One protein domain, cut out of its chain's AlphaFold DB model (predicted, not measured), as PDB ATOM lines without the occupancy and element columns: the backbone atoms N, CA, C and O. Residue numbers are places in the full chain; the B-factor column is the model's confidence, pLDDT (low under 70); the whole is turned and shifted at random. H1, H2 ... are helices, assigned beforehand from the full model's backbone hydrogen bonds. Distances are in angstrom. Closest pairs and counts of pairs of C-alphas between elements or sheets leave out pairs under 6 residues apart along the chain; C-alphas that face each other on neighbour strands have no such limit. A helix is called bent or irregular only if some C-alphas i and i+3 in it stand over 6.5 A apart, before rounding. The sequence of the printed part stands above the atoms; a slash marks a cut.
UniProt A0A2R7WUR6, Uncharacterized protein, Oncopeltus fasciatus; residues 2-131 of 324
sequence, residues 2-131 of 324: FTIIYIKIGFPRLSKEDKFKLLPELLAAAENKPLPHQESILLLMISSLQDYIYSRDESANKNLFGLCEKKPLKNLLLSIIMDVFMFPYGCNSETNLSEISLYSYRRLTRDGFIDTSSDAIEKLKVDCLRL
ATOM      1  N   PHE A   2     -16.781  29.521  32.717       80.12
ATOM      2  CA  PHE A   2     -17.938  29.087  33.520       80.12
ATOM      3  C   PHE A   2     -19.089  28.502  32.685       80.12
ATOM      4  O   PHE A   2     -19.914  27.768  33.220       80.12
ATOM      5  N   THR A   3     -19.131  28.756  31.373       86.06
ATOM      6  CA  THR A   3     -20.227  28.324  30.488       86.06
ATOM      7  C   THR A   3     -20.436  26.812  30.488       86.06
ATOM      8  O   THR A   3     -21.573  26.347  30.479       86.06
ATOM      9  N   ILE A   4     -19.353  26.031  30.566       88.69
ATOM     10  CA  ILE A   4     -19.447  24.567  30.594       88.69
ATOM     11  C   ILE A   4     -20.258  24.076  31.800       88.69
ATOM     12  O   ILE A   4     -21.015  23.129  31.657       88.69
ATOM     13  N   ILE A   5     -20.176  24.742  32.957       89.00
ATOM     14  CA  ILE A   5     -20.920  24.354  34.166       89.00
ATOM     15  C   ILE A   5     -22.427  24.452  33.906       89.00
ATOM     16  O   ILE A   5     -23.167  23.516  34.197       89.00
ATOM     17  N   TYR A   6     -22.875  25.541  33.277       92.19
ATOM     18  CA  TYR A   6     -24.282  25.720  32.924       92.19
ATOM     19  C   TYR A   6     -24.757  24.711  31.880       92.19
ATOM     20  O   TYR A   6     -25.863  24.197  32.004       92.19
ATOM     21  N   ILE A   7     -23.918  24.365  30.899       93.12
ATOM     22  CA  ILE A   7     -24.236  23.314  29.921       93.12
ATOM     23  C   ILE A   7     -24.408  21.965  30.629       93.12
ATOM     24  O   ILE A   7     -25.408  21.288  30.411       93.12
ATOM     25  N   LYS A   8     -23.481  21.602  31.524       91.94
ATOM     26  CA  LYS A   8     -23.523  20.341  32.284       91.94
ATOM     27  C   LYS A   8     -24.777  20.209  33.153       91.94
ATOM     28  O   LYS A   8     -25.269  19.104  33.335       91.94
ATOM     29  N   ILE A   9     -25.301  21.320  33.671       90.06
ATOM     30  CA  ILE A   9     -26.511  21.337  34.506       90.06
ATOM     31  C   ILE A   9     -27.786  21.423  33.654       90.06
ATOM     32  O   ILE A   9     -28.781  20.764  33.957       90.06
ATOM     33  N   GLY A  10     -27.777  22.258  32.615       92.06
ATOM     34  CA  GLY A  10     -28.955  22.602  31.819       92.06
ATOM     35  C   GLY A  10     -29.265  21.594  30.718       92.06
ATOM     36  O   GLY A  10     -30.419  21.203  30.568       92.06
ATOM     37  N   PHE A  11     -28.252  21.123  29.987       93.00
ATOM     38  CA  PHE A  11     -28.443  20.230  28.841       93.00
ATOM     39  C   PHE A  11     -29.159  18.919  29.211       93.00
ATOM     40  O   PHE A  11     -30.114  18.563  28.518       93.00
ATOM     41  N   PRO A  12     -28.818  18.220  30.318       91.12
ATOM     42  CA  PRO A  12     -29.533  17.003  30.710       91.12
ATOM     43  C   PRO A  12     -31.031  17.205  30.974       91.12
ATOM     44  O   PRO A  12     -31.795  16.254  30.811       91.12
ATOM     45  N   ARG A  13     -31.450  18.425  31.344       91.38
ATOM     46  CA  ARG A  13     -32.842  18.777  31.681       91.38
ATOM     47  C   ARG A  13     -33.705  19.104  30.463       91.38
ATOM     48  O   ARG A  13     -34.918  19.209  30.603       91.38
ATOM     49  N   LEU A  14     -33.093  19.295  29.296       91.94
ATOM     50  CA  LEU A  14     -33.816  19.582  28.061       91.94
ATOM     51  C   LEU A  14     -34.658  18.384  27.606       91.94
ATOM     52  O   LEU A  14     -34.358  17.226  27.925       91.94
ATOM     53  N   SER A  15     -35.688  18.669  26.808       91.44
ATOM     54  CA  SER A  15     -36.440  17.633  26.102       91.44
ATOM     55  C   SER A  15     -35.521  16.865  25.137       91.44
ATOM     56  O   SER A  15     -34.484  17.378  24.706       91.44
ATOM     57  N   LYS A  16     -35.879  15.625  24.777       87.81
ATOM     58  CA  LYS A  16     -35.086  14.831  23.817       87.81
ATOM     59  C   LYS A  16     -34.925  15.559  22.474       87.81
ATOM     60  O   LYS A  16     -33.831  15.583  21.918       87.81
ATOM     61  N   GLU A  17     -35.992  16.189  21.987       87.62
ATOM     62  CA  GLU A  17     -35.977  16.931  20.725       87.62
ATOM     63  C   GLU A  17     -35.009  18.115  20.768       87.62
ATOM     64  O   GLU A  17     -34.214  18.296  19.846       87.62
ATOM     65  N   ASP A  18     -35.030  18.889  21.853       90.94
ATOM     66  CA  ASP A  18     -34.155  20.054  21.996       90.94
ATOM     67  C   ASP A  18     -32.692  19.642  22.159       90.94
ATOM     68  O   ASP A  18     -31.807  20.285  21.595       90.94
ATOM     69  N   LYS A  19     -32.424  18.523  22.851       91.31
ATOM     70  CA  LYS A  19     -31.074  17.940  22.913       91.31
ATOM     71  C   LYS A  19     -30.549  17.658  21.511       91.31
ATOM     72  O   LYS A  19     -29.469  18.128  21.167       91.31
ATOM     73  N   PHE A  20     -31.308  16.937  20.685       89.12
ATOM     74  CA  PHE A  20     -30.860  16.565  19.339       89.12
ATOM     75  C   PHE A  20     -30.699  17.767  18.404       89.12
ATOM     76  O   PHE A  20     -29.767  17.771  17.602       89.12
ATOM     77  N   LYS A  21     -31.538  18.802  18.545       89.69
ATOM     78  CA  LYS A  21     -31.388  20.068  17.807       89.69
ATOM     79  C   LYS A  21     -30.098  20.809  18.179       89.69
ATOM     80  O   LYS A  21     -29.453  21.365  17.299       89.69
ATOM     81  N   LEU A  22     -29.706  20.790  19.456       91.69
ATOM     82  CA  LEU A  22     -28.549  21.539  19.966       91.69
ATOM     83  C   LEU A  22     -27.220  20.769  19.912       91.69
ATOM     84  O   LEU A  22     -26.156  21.385  19.983       91.69
ATOM     85  N   LEU A  23     -27.240  19.436  19.784       90.94
ATOM     86  CA  LEU A  23     -26.023  18.615  19.713       90.94
ATOM     87  C   LEU A  23     -25.025  19.069  18.631       90.94
ATOM     88  O   LEU A  23     -23.839  19.166  18.959       90.94
ATOM     89  N   PRO A  24     -25.432  19.380  17.382       90.44
ATOM     90  CA  PRO A  24     -24.496  19.841  16.356       90.44
ATOM     91  C   PRO A  24     -23.738  21.111  16.762       90.44
ATOM     92  O   PRO A  24     -22.514  21.173  16.608       90.44
ATOM     93  N   GLU A  25     -24.444  22.096  17.329       90.62
ATOM     94  CA  GLU A  25     -23.860  23.358  17.803       90.62
ATOM     95  C   GLU A  25     -22.923  23.125  18.989       90.62
ATOM     96  O   GLU A  25     -21.808  23.651  19.032       90.62
ATOM     97  N   LEU A  26     -23.337  22.275  19.932       91.00
ATOM     98  CA  LEU A  26     -22.540  21.949  21.107       91.00
ATOM     99  C   LEU A  26     -21.236  21.228  20.731       91.00
ATOM    100  O   LEU A  26     -20.172  21.545  21.269       91.00
ATOM    101  N   LEU A  27     -21.297  20.291  19.782       91.75
ATOM    102  CA  LEU A  27     -20.122  19.583  19.268       91.75
ATOM    103  C   LEU A  27     -19.206  20.511  18.464       91.75
ATOM    104  O   LEU A  27     -17.986  20.396  18.569       91.75
ATOM    105  N   ALA A  28     -19.760  21.461  17.704       89.56
ATOM    106  CA  ALA A  28     -18.968  22.494  17.035       89.56
ATOM    107  C   ALA A  28     -18.226  23.393  18.032       89.56
ATOM    108  O   ALA A  28     -17.048  23.694  17.848       89.56
ATOM    109  N   ALA A  29     -18.872  23.749  19.142       89.19
ATOM    110  CA  ALA A  29     -18.235  24.524  20.195       89.19
ATOM    111  C   ALA A  29     -17.148  23.745  20.961       89.19
ATOM    112  O   ALA A  29     -16.308  24.378  21.607       89.19
ATOM    113  N   ALA A  30     -17.150  22.407  20.916       90.88
ATOM    114  CA  ALA A  30     -16.246  21.553  21.686       90.88
ATOM    115  C   ALA A  30     -14.824  21.465  21.106       90.88
ATOM    116  O   ALA A  30     -13.872  21.400  21.878       90.88
ATOM    117  N   GLU A  31     -14.663  21.491  19.781       84.31
ATOM    118  CA  GLU A  31     -13.422  21.105  19.081       84.31
ATOM    119  C   GLU A  31     -12.157  21.830  19.574       84.31
ATOM    120  O   GLU A  31     -11.103  21.219  19.730       84.31
ATOM    121  N   ASN A  32     -12.281  23.112  19.928       86.19
ATOM    122  CA  ASN A  32     -11.168  23.951  20.388       86.19
ATOM    123  C   ASN A  32     -11.148  24.173  21.911       86.19
ATOM    124  O   ASN A  32     -10.566  25.141  22.405       86.19
ATOM    125  N   LYS A  33     -11.841  23.331  22.685       92.25
ATOM    126  CA  LYS A  33     -11.872  23.421  24.155       92.25
ATOM    127  C   LYS A  33     -10.843  22.485  24.792       92.25
ATOM    128  O   LYS A  33     -10.430  21.519  24.160       92.25
ATOM    129  N   PRO A  34     -10.442  22.726  26.054       93.44
ATOM    130  CA  PRO A  34      -9.609  21.784  26.796       93.44
ATOM    131  C   PRO A  34     -10.197  20.369  26.790       93.44
ATOM    132  O   PRO A  34     -11.417  20.214  26.891       93.44
ATOM    133  N   LEU A  35      -9.334  19.350  26.741       93.31
ATOM    134  CA  LEU A  35      -9.726  17.937  26.665       93.31
ATOM    135  C   LEU A  35     -10.826  17.540  27.674       93.31
ATOM    136  O   LEU A  35     -11.823  16.968  27.235       93.31
ATOM    137  N   PRO A  36     -10.767  17.923  28.970       92.69
ATOM    138  CA  PRO A  36     -11.832  17.592  29.920       92.69
ATOM    139  C   PRO A  36     -13.219  18.101  29.505       92.69
ATOM    140  O   PRO A  36     -14.226  17.453  29.792       92.69
ATOM    141  N   HIS A  37     -13.290  19.256  28.835       93.50
ATOM    142  CA  HIS A  37     -14.546  19.816  28.333       93.50
ATOM    143  C   HIS A  37     -15.035  19.070  27.092       93.50
ATOM    144  O   HIS A  37     -16.233  18.821  26.992       93.50
ATOM    145  N   GLN A  38     -14.130  18.683  26.185       94.81
ATOM    146  CA  GLN A  38     -14.482  17.853  25.027       94.81
ATOM    147  C   GLN A  38     -15.076  16.518  25.478       94.81
ATOM    148  O   GLN A  38     -16.156  16.140  25.038       94.81
ATOM    149  N   GLU A  39     -14.413  15.854  26.428       95.31
ATOM    150  CA  GLU A  39     -14.885  14.598  27.018       95.31
ATOM    151  C   GLU A  39     -16.250  14.769  27.685       95.31
ATOM    152  O   GLU A  39     -17.150  13.977  27.440       95.31
ATOM    153  N   SER A  40     -16.439  15.843  28.461       94.81
ATOM    154  CA  SER A  40     -17.728  16.142  29.102       94.81
ATOM    155  C   SER A  40     -18.866  16.265  28.084       94.81
ATOM    156  O   SER A  40     -19.956  15.741  28.297       94.81
ATOM    157  N   ILE A  41     -18.619  16.983  26.984       94.75
ATOM    158  CA  ILE A  41     -19.614  17.221  25.931       94.75
ATOM    159  C   ILE A  41     -19.937  15.922  25.189       94.75
ATOM    160  O   ILE A  41     -21.104  15.638  24.926       94.75
ATOM    161  N   LEU A  42     -18.926  15.106  24.889       95.56
ATOM    162  CA  LEU A  42     -19.133  13.801  24.264       95.56
ATOM    163  C   LEU A  42     -19.888  12.835  25.180       95.56
ATOM    164  O   LEU A  42     -20.736  12.089  24.707       95.56
ATOM    165  N   LEU A  43     -19.647  12.873  26.490       95.44
ATOM    166  CA  LEU A  43     -20.394  12.053  27.445       95.44
ATOM    167  C   LEU A  43     -21.854  12.487  27.556       95.44
ATOM    168  O   LEU A  43     -22.725  11.622  27.563       95.44
ATOM    169  N   LEU A  44     -22.130  13.797  27.556       93.88
ATOM    170  CA  LEU A  44     -23.498  14.328  27.472       93.88
ATOM    171  C   LEU A  44     -24.214  13.868  26.201       93.88
ATOM    172  O   LEU A  44     -25.406  13.561  26.234       93.88
ATOM    173  N   MET A  45     -23.493  13.847  25.080       93.38
ATOM    174  CA  MET A  45     -24.016  13.332  23.823       93.38
ATOM    175  C   MET A  45     -24.371  11.854  23.973       93.38
ATOM    176  O   MET A  45     -25.536  11.514  23.800       93.38
ATOM    177  N   ILE A  46     -23.413  11.001  24.353       94.00
ATOM    178  CA  ILE A  46     -23.620   9.552  24.492       94.00
ATOM    179  C   ILE A  46     -24.775   9.252  25.459       94.00
ATOM    180  O   ILE A  46     -25.661   8.473  25.116       94.00
ATOM    181  N   SER A  47     -24.826   9.909  26.624       92.06
ATOM    182  CA  SER A  47     -25.894   9.707  27.614       92.06
ATOM    183  C   SER A  47     -27.275  10.156  27.121       92.06
ATOM    184  O   SER A  47     -28.292   9.788  27.700       92.06
ATOM    185  N   SER A  48     -27.331  10.978  26.069       90.56
ATOM    186  CA  SER A  48     -28.575  11.482  25.482       90.56
ATOM    187  C   SER A  48     -29.060  10.663  24.283       90.56
ATOM    188  O   SER A  48     -30.163  10.914  23.806       90.56
ATOM    189  N   LEU A  49     -28.277   9.692  23.798       87.56
ATOM    190  CA  LEU A  49     -28.627   8.870  22.631       87.56
ATOM    191  C   LEU A  49     -29.627   7.748  22.932       87.56
ATOM    192  O   LEU A  49     -29.999   7.009  22.020       87.56
ATOM    193  N   GLN A  50     -30.090   7.627  24.177       82.00
ATOM    194  CA  GLN A  50     -31.073   6.617  24.540       82.00
ATOM    195  C   GLN A  50     -32.368   6.788  23.726       82.00
ATOM    196  O   GLN A  50     -33.032   7.832  23.763       82.00
ATOM    197  N   ASP A  51     -32.735   5.723  23.014       76.31
ATOM    198  CA  ASP A  51     -33.861   5.664  22.071       76.31
ATOM    199  C   ASP A  51     -33.723   6.599  20.853       76.31
ATOM    200  O   ASP A  51     -34.719   6.917  20.202       76.31
ATOM    201  N   TYR A  52     -32.508   7.056  20.524       84.12
ATOM    202  CA  TYR A  52     -32.277   7.805  19.290       84.12
ATOM    203  C   TYR A  52     -32.591   6.930  18.071       84.12
ATOM    204  O   TYR A  52     -32.095   5.808  17.934       84.12
ATOM    205  N   ILE A  53     -33.420   7.459  17.171       82.44
ATOM    206  CA  ILE A  53     -33.824   6.771  15.948       82.44
ATOM    207  C   ILE A  53     -32.834   7.147  14.848       82.44
ATOM    208  O   ILE A  53     -32.903   8.232  14.274       82.44
ATOM    209  N   TYR A  54     -31.915   6.232  14.555       83.25
ATOM    210  CA  TYR A  54     -30.997   6.365  13.430       83.25
ATOM    211  C   TYR A  54     -31.760   6.242  12.106       83.25
ATOM    212  O   TYR A  54     -32.677   5.422  11.980       83.25
ATOM    213  N   SER A  55     -31.381   7.046  11.109       78.62
ATOM    214  CA  SER A  55     -31.973   6.952   9.773       78.62
ATOM    215  C   SER A  55     -31.706   5.572   9.171       78.62
ATOM    216  O   SER A  55     -30.674   4.958   9.444       78.62
ATOM    217  N   ARG A  56     -32.608   5.085   8.315       73.94
ATOM    218  CA  ARG A  56     -32.332   3.892   7.493       73.94
ATOM    219  C   ARG A  56     -31.314   4.177   6.391       73.94
ATOM    220  O   ARG A  56     -30.724   3.248   5.857       73.94
ATOM    221  N   ASP A  57     -31.138   5.449   6.046       73.94
ATOM    222  CA  ASP A  57     -30.150   5.889   5.073       73.94
ATOM    223  C   ASP A  57     -28.794   6.100   5.760       73.94
ATOM    224  O   ASP A  57     -28.616   7.026   6.559       73.94
ATOM    225  N   GLU A  58     -27.827   5.239   5.436       69.62
ATOM    226  CA  GLU A  58     -26.452   5.337   5.931       69.62
ATOM    227  C   GLU A  58     -25.799   6.677   5.571       69.62
ATOM    228  O   GLU A  58     -24.988   7.189   6.340       69.62
ATOM    229  N   SER A  59     -26.145   7.282   4.430       71.06
ATOM    230  CA  SER A  59     -25.550   8.553   4.007       71.06
ATOM    231  C   SER A  59     -25.948   9.712   4.925       71.06
ATOM    232  O   SER A  59     -25.103  10.544   5.263       71.06
ATOM    233  N   ALA A  60     -27.190   9.705   5.415       73.06
ATOM    234  CA  ALA A  60     -27.688  10.682   6.377       73.06
ATOM    235  C   ALA A  60     -27.009  10.532   7.749       73.06
ATOM    236  O   ALA A  60     -26.724  11.524   8.420       73.06
ATOM    237  N   ASN A  61     -26.695   9.297   8.151       77.94
ATOM    238  CA  ASN A  61     -26.040   9.019   9.428       77.94
ATOM    239  C   ASN A  61     -24.515   9.209   9.390       77.94
ATOM    240  O   ASN A  61     -23.899   9.415  10.435       77.94
ATOM    241  N   LYS A  62     -23.880   9.192   8.209       73.25
ATOM    242  CA  LYS A  62     -22.426   9.402   8.085       73.25
ATOM    243  C   LYS A  62     -21.978  10.717   8.715       73.25
ATOM    244  O   LYS A  62     -20.958  10.738   9.398       73.25
ATOM    245  N   ASN A  63     -22.750  11.794   8.557       79.25
ATOM    246  CA  ASN A  63     -22.465  13.081   9.199       79.25
ATOM    247  C   ASN A  63     -23.331  13.338  10.440       79.25
ATOM    248  O   ASN A  63     -23.791  14.461  10.661       79.25
ATOM    249  N   LEU A  64     -23.557  12.303  11.258       82.00
ATOM    250  CA  LEU A  64     -24.336  12.412  12.489       82.00
ATOM    251  C   LEU A  64     -23.811  13.568  13.363       82.00
ATOM    252  O   LEU A  64     -22.647  13.586  13.771       82.00
ATOM    253  N   PHE A  65     -24.671  14.560  13.599       84.06
ATOM    254  CA  PHE A  65     -24.378  15.804  14.324       84.06
ATOM    255  C   PHE A  65     -23.128  16.579  13.848       84.06
ATOM    256  O   PHE A  65     -22.489  17.294  14.627       84.06
ATOM    257  N   GLY A  66     -22.749  16.454  12.573       83.00
ATOM    258  CA  GLY A  66     -21.592  17.164  12.025       83.00
ATOM    259  C   GLY A  66     -20.243  16.614  12.507       83.00
ATOM    260  O   GLY A  66     -19.283  17.379  12.611       83.00
ATOM    261  N   LEU A  67     -20.172  15.339  12.915       84.75
ATOM    262  CA  LEU A  67     -18.948  14.712  13.435       84.75
ATOM    263  C   LEU A  67     -17.967  14.268  12.344       84.75
ATOM    264  O   LEU A  67     -16.781  14.110  12.636       84.75
ATOM    265  N   CYS A  68     -18.418  14.076  11.100       81.56
ATOM    266  CA  CYS A  68     -17.541  13.613  10.018       81.56
ATOM    267  C   CYS A  68     -16.419  14.618   9.717       81.56
ATOM    268  O   CYS A  68     -15.282  14.229   9.451       81.56
ATOM    269  N   GLU A  69     -16.731  15.909   9.817       82.56
ATOM    270  CA  GLU A  69     -15.799  17.015   9.578       82.56
ATOM    271  C   GLU A  69     -14.813  17.214  10.746       82.56
ATOM    272  O   GLU A  69     -13.710  17.721  10.553       82.56
ATOM    273  N   LYS A  70     -15.157  16.729  11.947       85.56
ATOM    274  CA  LYS A  70     -14.434  16.973  13.208       85.56
ATOM    275  C   LYS A  70     -13.576  15.775  13.605       85.56
ATOM    276  O   LYS A  70     -13.829  15.108  14.612       85.56
ATOM    277  N   LYS A  71     -12.545  15.472  12.806       87.44
ATOM    278  CA  LYS A  71     -11.689  14.275  12.986       87.44
ATOM    279  C   LYS A  71     -11.149  14.087  14.419       87.44
ATOM    280  O   LYS A  71     -11.232  12.958  14.907       87.44
ATOM    281  N   PRO A  72     -10.628  15.118  15.121       91.50
ATOM    282  CA  PRO A  72     -10.116  14.940  16.483       91.50
ATOM    283  C   PRO A  72     -11.212  14.509  17.463       91.50
ATOM    284  O   PRO A  72     -11.028  13.564  18.230       91.50
ATOM    285  N   LEU A  73     -12.378  15.154  17.381       93.00
ATOM    286  CA  LEU A  73     -13.514  14.888  18.256       93.00
ATOM    287  C   LEU A  73     -14.129  13.508  17.977       93.00
ATOM    288  O   LEU A  73     -14.448  12.776  18.911       93.00
ATOM    289  N   LYS A  74     -14.212  13.112  16.701       93.31
ATOM    290  CA  LYS A  74     -14.614  11.764  16.274       93.31
ATOM    291  C   LYS A  74     -13.682  10.683  16.843       93.31
ATOM    292  O   LYS A  74     -14.151   9.670  17.352       93.31
ATOM    293  N   ASN A  75     -12.366  10.886  16.802       93.88
ATOM    294  CA  ASN A  75     -11.417   9.921  17.367       93.88
ATOM    295  C   ASN A  75     -11.513   9.850  18.902       93.88
ATOM    296  O   ASN A  75     -11.424   8.765  19.480       93.88
ATOM    297  N   LEU A  76     -11.735  10.991  19.563       95.75
ATOM    298  CA  LEU A  76     -11.977  11.038  21.004       95.75
ATOM    299  C   LEU A  76     -13.269  10.300  21.382       95.75
ATOM    300  O   LEU A  76     -13.269   9.540  22.348       95.75
ATOM    301  N   LEU A  77     -14.337  10.463  20.597       96.38
ATOM    302  CA  LEU A  77     -15.596   9.742  20.776       96.38
ATOM    303  C   LEU A  77     -15.386   8.225  20.703       96.38
ATOM    304  O   LEU A  77     -15.829   7.515  21.601       96.38
ATOM    305  N   LEU A  78     -14.652   7.729  19.702       96.25
ATOM    306  CA  LEU A  78     -14.322   6.303  19.610       96.25
ATOM    307  C   LEU A  78     -13.535   5.816  20.834       96.25
ATOM    308  O   LEU A  78     -13.846   4.762  21.383       96.25
ATOM    309  N   SER A  79     -12.562   6.602  21.307       95.44
ATOM    310  CA  SER A  79     -11.828   6.287  22.539       95.44
ATOM    311  C   SER A  79     -12.756   6.189  23.753       95.44
ATOM    312  O   SER A  79     -12.596   5.272  24.556       95.44
ATOM    313  N   ILE A  80     -13.721   7.104  23.897       96.88
ATOM    314  CA  ILE A  80     -14.704   7.075  24.990       96.88
ATOM    315  C   ILE A  80     -15.604   5.842  24.871       96.88
ATOM    316  O   ILE A  80     -15.832   5.163  25.867       96.88
ATOM    317  N   ILE A  81     -16.064   5.500  23.665       97.31
ATOM    318  CA  ILE A  81     -16.880   4.300  23.430       97.31
ATOM    319  C   ILE A  81     -16.118   3.022  23.813       97.31
ATOM    320  O   ILE A  81     -16.680   2.130  24.446       97.31
ATOM    321  N   MET A  82     -14.829   2.931  23.483       95.62
ATOM    322  CA  MET A  82     -14.009   1.787  23.887       95.62
ATOM    323  C   MET A  82     -13.875   1.679  25.411       95.62
ATOM    324  O   MET A  82     -13.925   0.573  25.944       95.62
ATOM    325  N   ASP A  83     -13.759   2.806  26.116       94.94
ATOM    326  CA  ASP A  83     -13.778   2.817  27.582       94.94
ATOM    327  C   ASP A  83     -15.131   2.382  28.143       94.94
ATOM    328  O   ASP A  83     -15.160   1.657  29.132       94.94
ATOM    329  N   VAL A  84     -16.241   2.772  27.506       96.00
ATOM    330  CA  VAL A  84     -17.583   2.296  27.877       96.00
ATOM    331  C   VAL A  84     -17.671   0.777  27.732       96.00
ATOM    332  O   VAL A  84     -18.167   0.114  28.638       96.00
ATOM    333  N   PHE A  85     -17.140   0.187  26.654       95.81
ATOM    334  CA  PHE A  85     -17.118  -1.274  26.505       95.81
ATOM    335  C   PHE A  85     -16.281  -1.974  27.576       95.81
ATOM    336  O   PHE A  85     -16.708  -3.013  28.081       95.81
ATOM    337  N   MET A  86     -15.159  -1.375  27.970       92.81
ATOM    338  CA  MET A  86     -14.298  -1.876  29.048       92.81
ATOM    339  C   MET A  86     -14.798  -1.526  30.454       92.81
ATOM    340  O   MET A  86     -14.176  -1.931  31.436       92.81
ATOM    341  N   PHE A  87     -15.889  -0.766  30.587       92.69
ATOM    342  CA  PHE A  87     -16.423  -0.409  31.893       92.69
ATOM    343  C   PHE A  87     -17.045  -1.653  32.558       92.69
ATOM    344  O   PHE A  87     -17.965  -2.259  31.985       92.69
ATOM    345  N   PRO A  88     -16.563  -2.055  33.750       90.06
ATOM    346  CA  PRO A  88     -17.064  -3.241  34.423       90.06
ATOM    347  C   PRO A  88     -18.447  -2.996  35.032       90.06
ATOM    348  O   PRO A  88     -18.733  -1.938  35.592       90.06
ATOM    349  N   TYR A  89     -19.302  -4.014  34.972       91.12
ATOM    350  CA  TYR A  89     -20.605  -3.993  35.635       91.12
ATOM    351  C   TYR A  89     -20.453  -3.953  37.161       91.12
ATOM    352  O   TYR A  89     -19.627  -4.671  37.723       91.12
ATOM    353  N   GLY A  90     -21.260  -3.124  37.832       84.94
ATOM    354  CA  GLY A  90     -21.228  -2.970  39.293       84.94
ATOM    355  C   GLY A  90     -19.989  -2.238  39.829       84.94
ATOM    356  O   GLY A  90     -19.714  -2.288  41.028       84.94
ATOM    357  N   CYS A  91     -19.219  -1.584  38.953       83.69
ATOM    358  CA  CYS A  91     -18.054  -0.804  39.340       83.69
ATOM    359  C   CYS A  91     -18.468   0.552  39.922       83.69
ATOM    360  O   CYS A  91     -18.750   1.493  39.183       83.69
ATOM    361  N   ASN A  92     -18.441   0.655  41.252       78.75
ATOM    362  CA  ASN A  92     -18.926   1.838  41.974       78.75
ATOM    363  C   ASN A  92     -17.802   2.666  42.628       78.75
ATOM    364  O   ASN A  92     -18.084   3.647  43.312       78.75
ATOM    365  N   SER A  93     -16.535   2.250  42.504       82.81
ATOM    366  CA  SER A  93     -15.405   2.940  43.142       82.81
ATOM    367  C   SER A  93     -14.070   2.705  42.431       82.81
ATOM    368  O   SER A  93     -13.906   1.743  41.681       82.81
ATOM    369  N   GLU A  94     -13.091   3.566  42.725       84.56
ATOM    370  CA  GLU A  94     -11.730   3.510  42.169       84.56
ATOM    371  C   GLU A  94     -10.886   2.338  42.711       84.56
ATOM    372  O   GLU A  94      -9.813   2.052  42.182       84.56
ATOM    373  N   THR A  95     -11.331   1.641  43.762       73.75
ATOM    374  CA  THR A  95     -10.491   0.660  44.471       73.75
ATOM    375  C   THR A  95     -10.340  -0.666  43.717       73.75
ATOM    376  O   THR A  95      -9.303  -1.323  43.845       73.75
ATOM    377  N   ASN A  96     -11.310  -1.021  42.864       66.81
ATOM    378  CA  ASN A  96     -11.399  -2.319  42.182       66.81
ATOM    379  C   ASN A  96     -11.525  -2.195  40.652       66.81
ATOM    380  O   ASN A  96     -12.388  -2.813  40.028       66.81
ATOM    381  N   LEU A  97     -10.645  -1.411  40.028       78.81
ATOM    382  CA  LEU A  97     -10.566  -1.327  38.568       78.81
ATOM    383  C   LEU A  97      -9.823  -2.551  38.009       78.81
ATOM    384  O   LEU A  97      -8.610  -2.682  38.181       78.81
ATOM    385  N   SER A  98     -10.559  -3.464  37.373       72.25
ATOM    386  CA  SER A  98     -10.014  -4.684  36.761       72.25
ATOM    387  C   SER A  98      -9.563  -4.445  35.315       72.25
ATOM    388  O   SER A  98      -8.380  -4.548  35.011       72.25
ATOM    389  N   GLU A  99     -10.510  -4.089  34.446       80.75
ATOM    390  CA  GLU A  99     -10.335  -3.862  32.993       80.75
ATOM    391  C   GLU A  99     -10.186  -2.369  32.636       80.75
ATOM    392  O   GLU A  99      -9.736  -1.982  31.555       80.75
ATOM    393  N   ILE A 100     -10.573  -1.552  33.615       87.12
ATOM    394  CA  ILE A 100     -10.559  -0.101  33.737       87.12
ATOM    395  C   ILE A 100      -9.176   0.563  33.815       87.12
ATOM    396  O   ILE A 100      -8.405   0.094  34.651       87.12
ATOM    397  N   SER A 101      -8.833   1.656  33.123       89.00
ATOM    398  CA  SER A 101      -7.797   2.560  33.672       89.00
ATOM    399  C   SER A 101      -8.426   3.535  34.675       89.00
ATOM    400  O   SER A 101      -9.623   3.823  34.584       89.00
ATOM    401  N   LEU A 102      -7.644   4.073  35.616       90.19
ATOM    402  CA  LEU A 102      -8.140   5.085  36.559       90.19
ATOM    403  C   LEU A 102      -8.575   6.361  35.829       90.19
ATOM    404  O   LEU A 102      -9.635   6.916  36.116       90.19
ATOM    405  N   TYR A 103      -7.802   6.772  34.824       91.44
ATOM    406  CA  TYR A 103      -8.139   7.879  33.935       91.44
ATOM    407  C   TYR A 103      -9.495   7.660  33.262       91.44
ATOM    408  O   TYR A 103     -10.363   8.526  33.304       91.44
ATOM    409  N   SER A 104      -9.686   6.487  32.664       92.25
ATOM    410  CA  SER A 104     -10.903   6.105  31.954       92.25
ATOM    411  C   SER A 104     -12.115   6.035  32.886       92.25
ATOM    412  O   SER A 104     -13.177   6.558  32.558       92.25
ATOM    413  N   TYR A 105     -11.949   5.470  34.085       92.81
ATOM    414  CA  TYR A 105     -12.992   5.459  35.110       92.81
ATOM    415  C   TYR A 105     -13.416   6.882  35.495       92.81
ATOM    416  O   TYR A 105     -14.604   7.209  35.461       92.81
ATOM    417  N   ARG A 106     -12.450   7.758  35.805       93.12
ATOM    418  CA  ARG A 106     -12.717   9.163  36.147       93.12
ATOM    419  C   ARG A 106     -13.335   9.911  34.980       93.12
ATOM    420  O   ARG A 106     -14.269  10.675  35.179       93.12
ATOM    421  N   ARG A 107     -12.867   9.666  33.757       93.62
ATOM    422  CA  ARG A 107     -13.439  10.247  32.542       93.62
ATOM    423  C   ARG A 107     -14.934   9.962  32.449       93.62
ATOM    424  O   ARG A 107     -15.693  10.899  32.243       93.62
ATOM    425  N   LEU A 108     -15.347   8.710  32.644       94.19
ATOM    426  CA  LEU A 108     -16.747   8.294  32.520       94.19
ATOM    427  C   LEU A 108     -17.628   8.736  33.703       94.19
ATOM    428  O   LEU A 108     -18.805   9.027  33.505       94.19
ATOM    429  N   THR A 109     -17.076   8.807  34.918       92.88
ATOM    430  CA  THR A 109     -17.867   9.012  36.149       92.88
ATOM    431  C   THR A 109     -17.822  10.435  36.714       92.88
ATOM    432  O   THR A 109     -18.774  10.835  37.381       92.88
ATOM    433  N   ARG A 110     -16.781  11.234  36.423       91.44
ATOM    434  CA  ARG A 110     -16.529  12.560  37.038       91.44
ATOM    435  C   ARG A 110     -17.736  13.487  37.024       91.44
ATOM    436  O   ARG A 110     -17.976  14.192  37.997       91.44
ATOM    437  N   ASP A 111     -18.437  13.539  35.897       90.31
ATOM    438  CA  ASP A 111     -19.513  14.505  35.684       90.31
ATOM    439  C   ASP A 111     -20.909  13.945  36.018       90.31
ATOM    440  O   ASP A 111     -21.889  14.680  35.946       90.31
ATOM    441  N   GLY A 112     -21.013  12.660  36.380       90.62
ATOM    442  CA  GLY A 112     -22.280  12.028  36.765       90.62
ATOM    443  C   GLY A 112     -23.305  11.870  35.633       90.62
ATOM    444  O   GLY A 112     -24.487  11.695  35.911       90.62
ATOM    445  N   PHE A 113     -22.890  11.948  34.362       91.75
ATOM    446  CA  PHE A 113     -23.796  11.779  33.211       91.75
ATOM    447  C   PHE A 113     -24.158  10.325  32.921       91.75
ATOM    448  O   PHE A 113     -25.189  10.059  32.306       91.75
ATOM    449  N   ILE A 114     -23.297   9.397  33.330       91.31
ATOM    450  CA  ILE A 114     -23.496   7.966  33.146       91.31
ATOM    451  C   ILE A 114     -24.015   7.381  34.455       91.31
ATOM    452  O   ILE A 114     -23.351   7.475  35.488       91.31
ATOM    453  N   ASP A 115     -25.184   6.745  34.393       90.81
ATOM    454  CA  ASP A 115     -25.649   5.868  35.461       90.81
ATOM    455  C   ASP A 115     -24.798   4.586  35.465       90.81
ATOM    456  O   ASP A 115     -24.684   3.886  34.457       90.81
ATOM    457  N   THR A 116     -24.169   4.312  36.607       90.69
ATOM    458  CA  THR A 116     -23.251   3.182  36.819       90.69
ATOM    459  C   THR A 116     -23.971   1.901  37.239       90.69
ATOM    460  O   THR A 116     -23.331   0.858  37.412       90.69
ATOM    461  N   SER A 117     -25.303   1.938  37.360       92.69
ATOM    462  CA  SER A 117     -26.112   0.740  37.547       92.69
ATOM    463  C   SER A 117     -25.887  -0.253  36.402       92.69
ATOM    464  O   SER A 117     -25.691   0.115  35.241       92.69
ATOM    465  N   SER A 118     -25.896  -1.551  36.720       93.56
ATOM    466  CA  SER A 118     -25.545  -2.582  35.731       93.56
ATOM    467  C   SER A 118     -26.466  -2.560  34.506       93.56
ATOM    468  O   SER A 118     -25.989  -2.740  33.386       93.56
ATOM    469  N   ASP A 119     -27.758  -2.299  34.710       94.19
ATOM    470  CA  ASP A 119     -28.750  -2.256  33.633       94.19
ATOM    471  C   ASP A 119     -28.597  -1.001  32.764       94.19
ATOM    472  O   ASP A 119     -28.780  -1.063  31.545       94.19
ATOM    473  N   ALA A 120     -28.236   0.144  33.357       93.62
ATOM    474  CA  ALA A 120     -27.968   1.361  32.598       93.62
ATOM    475  C   ALA A 120     -26.690   1.237  31.766       93.62
ATOM    476  O   ALA A 120     -26.694   1.609  30.594       93.62
ATOM    477  N   ILE A 121     -25.630   0.638  32.321       95.12
ATOM    478  CA  ILE A 121     -24.398   0.350  31.579       95.12
ATOM    479  C   ILE A 121     -24.664  -0.615  30.419       95.12
ATOM    480  O   ILE A 121     -24.140  -0.409  29.327       95.12
ATOM    481  N   GLU A 122     -25.499  -1.640  30.608       96.50
ATOM    482  CA  GLU A 122     -25.882  -2.545  29.516       96.50
ATOM    483  C   GLU A 122     -26.565  -1.784  28.371       96.50
ATOM    484  O   GLU A 122     -26.140  -1.896  27.219       96.50
ATOM    485  N   LYS A 123     -27.561  -0.945  28.687       95.38
ATOM    486  CA  LYS A 123     -28.245  -0.096  27.697       95.38
ATOM    487  C   LYS A 123     -27.279   0.867  27.007       95.38
ATOM    488  O   LYS A 123     -27.290   0.960  25.783       95.38
ATOM    489  N   LEU A 124     -26.394   1.504  27.772       96.12
ATOM    490  CA  LEU A 124     -25.378   2.418  27.256       96.12
ATOM    491  C   LEU A 124     -24.444   1.726  26.257       96.12
ATOM    492  O   LEU A 124     -24.191   2.262  25.180       96.12
ATOM    493  N   LYS A 125     -23.964   0.514  26.571       97.19
ATOM    494  CA  LYS A 125     -23.132  -0.278  25.651       97.19
ATOM    495  C   LYS A 125     -23.892  -0.628  24.367       97.19
ATOM    496  O   LYS A 125     -23.319  -0.532  23.281       97.19
ATOM    497  N   VAL A 126     -25.177  -0.983  24.457       96.56
ATOM    498  CA  VAL A 126     -26.026  -1.217  23.272       96.56
ATOM    499  C   VAL A 126     -26.171   0.055  22.427       96.56
ATOM    500  O   VAL A 126     -26.042  -0.008  21.203       96.56
ATOM    501  N   ASP A 127     -26.378   1.215  23.047       95.12
ATOM    502  CA  ASP A 127     -26.488   2.489  22.329       95.12
ATOM    503  C   ASP A 127     -25.158   2.909  21.687       95.12
ATOM    504  O   ASP A 127     -25.143   3.347  20.536       95.12
ATOM    505  N   CYS A 128     -24.023   2.667  22.349       96.69
ATOM    506  CA  CYS A 128     -22.699   2.827  21.747       96.69
ATOM    507  C   CYS A 128     -22.487   1.901  20.536       96.69
ATOM    508  O   CYS A 128     -21.914   2.330  19.535       96.69
ATOM    509  N   LEU A 129     -22.976   0.655  20.581       96.06
ATOM    510  CA  LEU A 129     -22.939  -0.249  19.424       96.06
ATOM    511  C   LEU A 129     -23.797   0.262  18.265       96.06
ATOM    512  O   LEU A 129     -23.431   0.064  17.107       96.06
ATOM    513  N   ARG A 130     -24.948   0.886  18.537       93.12
ATOM    514  CA  ARG A 130     -25.786   1.523  17.504       93.12
ATOM    515  C   ARG A 130     -25.106   2.751  16.904       93.12
ATOM    516  O   ARG A 130     -25.147   2.917  15.692       93.12
ATOM    517  N   LEU A 131     -24.438   3.551  17.732       92.38
ATOM    518  CA  LEU A 131     -23.674   4.715  17.289       92.38
ATOM    519  C   LEU A 131     -22.490   4.327  16.396       92.38
ATOM    520  O   LEU A 131     -22.232   4.998  15.406       92.38
TER     521      LEU A 131
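Overview. This is residues 2 to 131 of the 324 residues of an uncharacterized protein of Oncopeltus fasciatus (UniProt A0A2R7WUR6). Helix H3 runs through the middle of an all-helix body: on one side of it H1 and H2 run nearly side by side with it, the three centres making a triangle, and on the other side H5 crosses it and H7 lies across its last residues. The short H6 packs near the end of H5, while the small H4, next to Asp 57, and the long loop of residues 86 to 101 lie toward opposite ends of the longest axis. The printed part has 130 residues with seven named helices, H1 to H7 in chain order, and no named strand. It is compact, with a radius of gyration of the C-alphas of 14.5 A, and rounded, spanning 41 by 37 by 28 A.

Along the chain. Start with H5, residues 71 to 85, which with H2 is the longest helix by residues; it covers 21.3 A. H2, residues 16 to 30, covers 20.1 A and is irregular, with C-alphas 21 and 24 at 7.0 A. H3, residues 35 to 48, covers 20.0 A, and H7, residues 118 to 131, covers 19.9 A. Find C-alpha 3 at (-20.227, 28.324, 30.488), where H1, residues 3 to 13, begins; it is irregular, but only just, with C-alphas 9 and 12 at 6.51 A. H4 is residues 58 to 62 and H6 is residues 102 to 109. H7 ends at C-alpha 131, at (-23.674, 4.715, 17.289).

Arrangement. Look first at H3, the hub, which touches five helices. H2 and H3 form a helical hairpin at a shallow tilt of 17 degrees, with the C-alphas of Ala 30 and Gln 38 closest at 5.3 A. H1 touches H3 the same way at a shallow tilt of 10 degrees, closest at Ile 4 and His 37, whose C-alphas are 7.2 A apart. With its residues 38 to 43 alone, H3 touches H5 at a steep tilt of 62 degrees; the C-alphas of Leu 42 and Leu 77 are closest, at 6.4 A. Residues 46 to 47 of H3 touch H7, about perpendicular at 82 degrees, closest at the C-alphas of Ser 47 and Leu 124, 7.3 A. H3 and H6 only just touch, with 3 pairs of C-alphas within 8 A, closest at Glu 39 and Arg 107, 7.2 A. H5 touches H6 about perpendicular, at 87 degrees, with the C-alphas of Asp 83 and Ser 104 closest at 6.2 A. H4 touches no helix. Every O i to N i+4 pair is within hydrogen-bond range in H3, H4, H5, H6 and H7, against 5 of 7 in H1 and 9 of 11 in H2.

Size, cuts and confidence. The two C-alphas farthest apart, those of Asp 57 and Thr 95, are 44.3 A apart. The printed part has no cut, and the link from H5 to H6 is long, with 16 residues. The mean pLDDT of the printed part is 89.1; residues 58 and 96 are under 70.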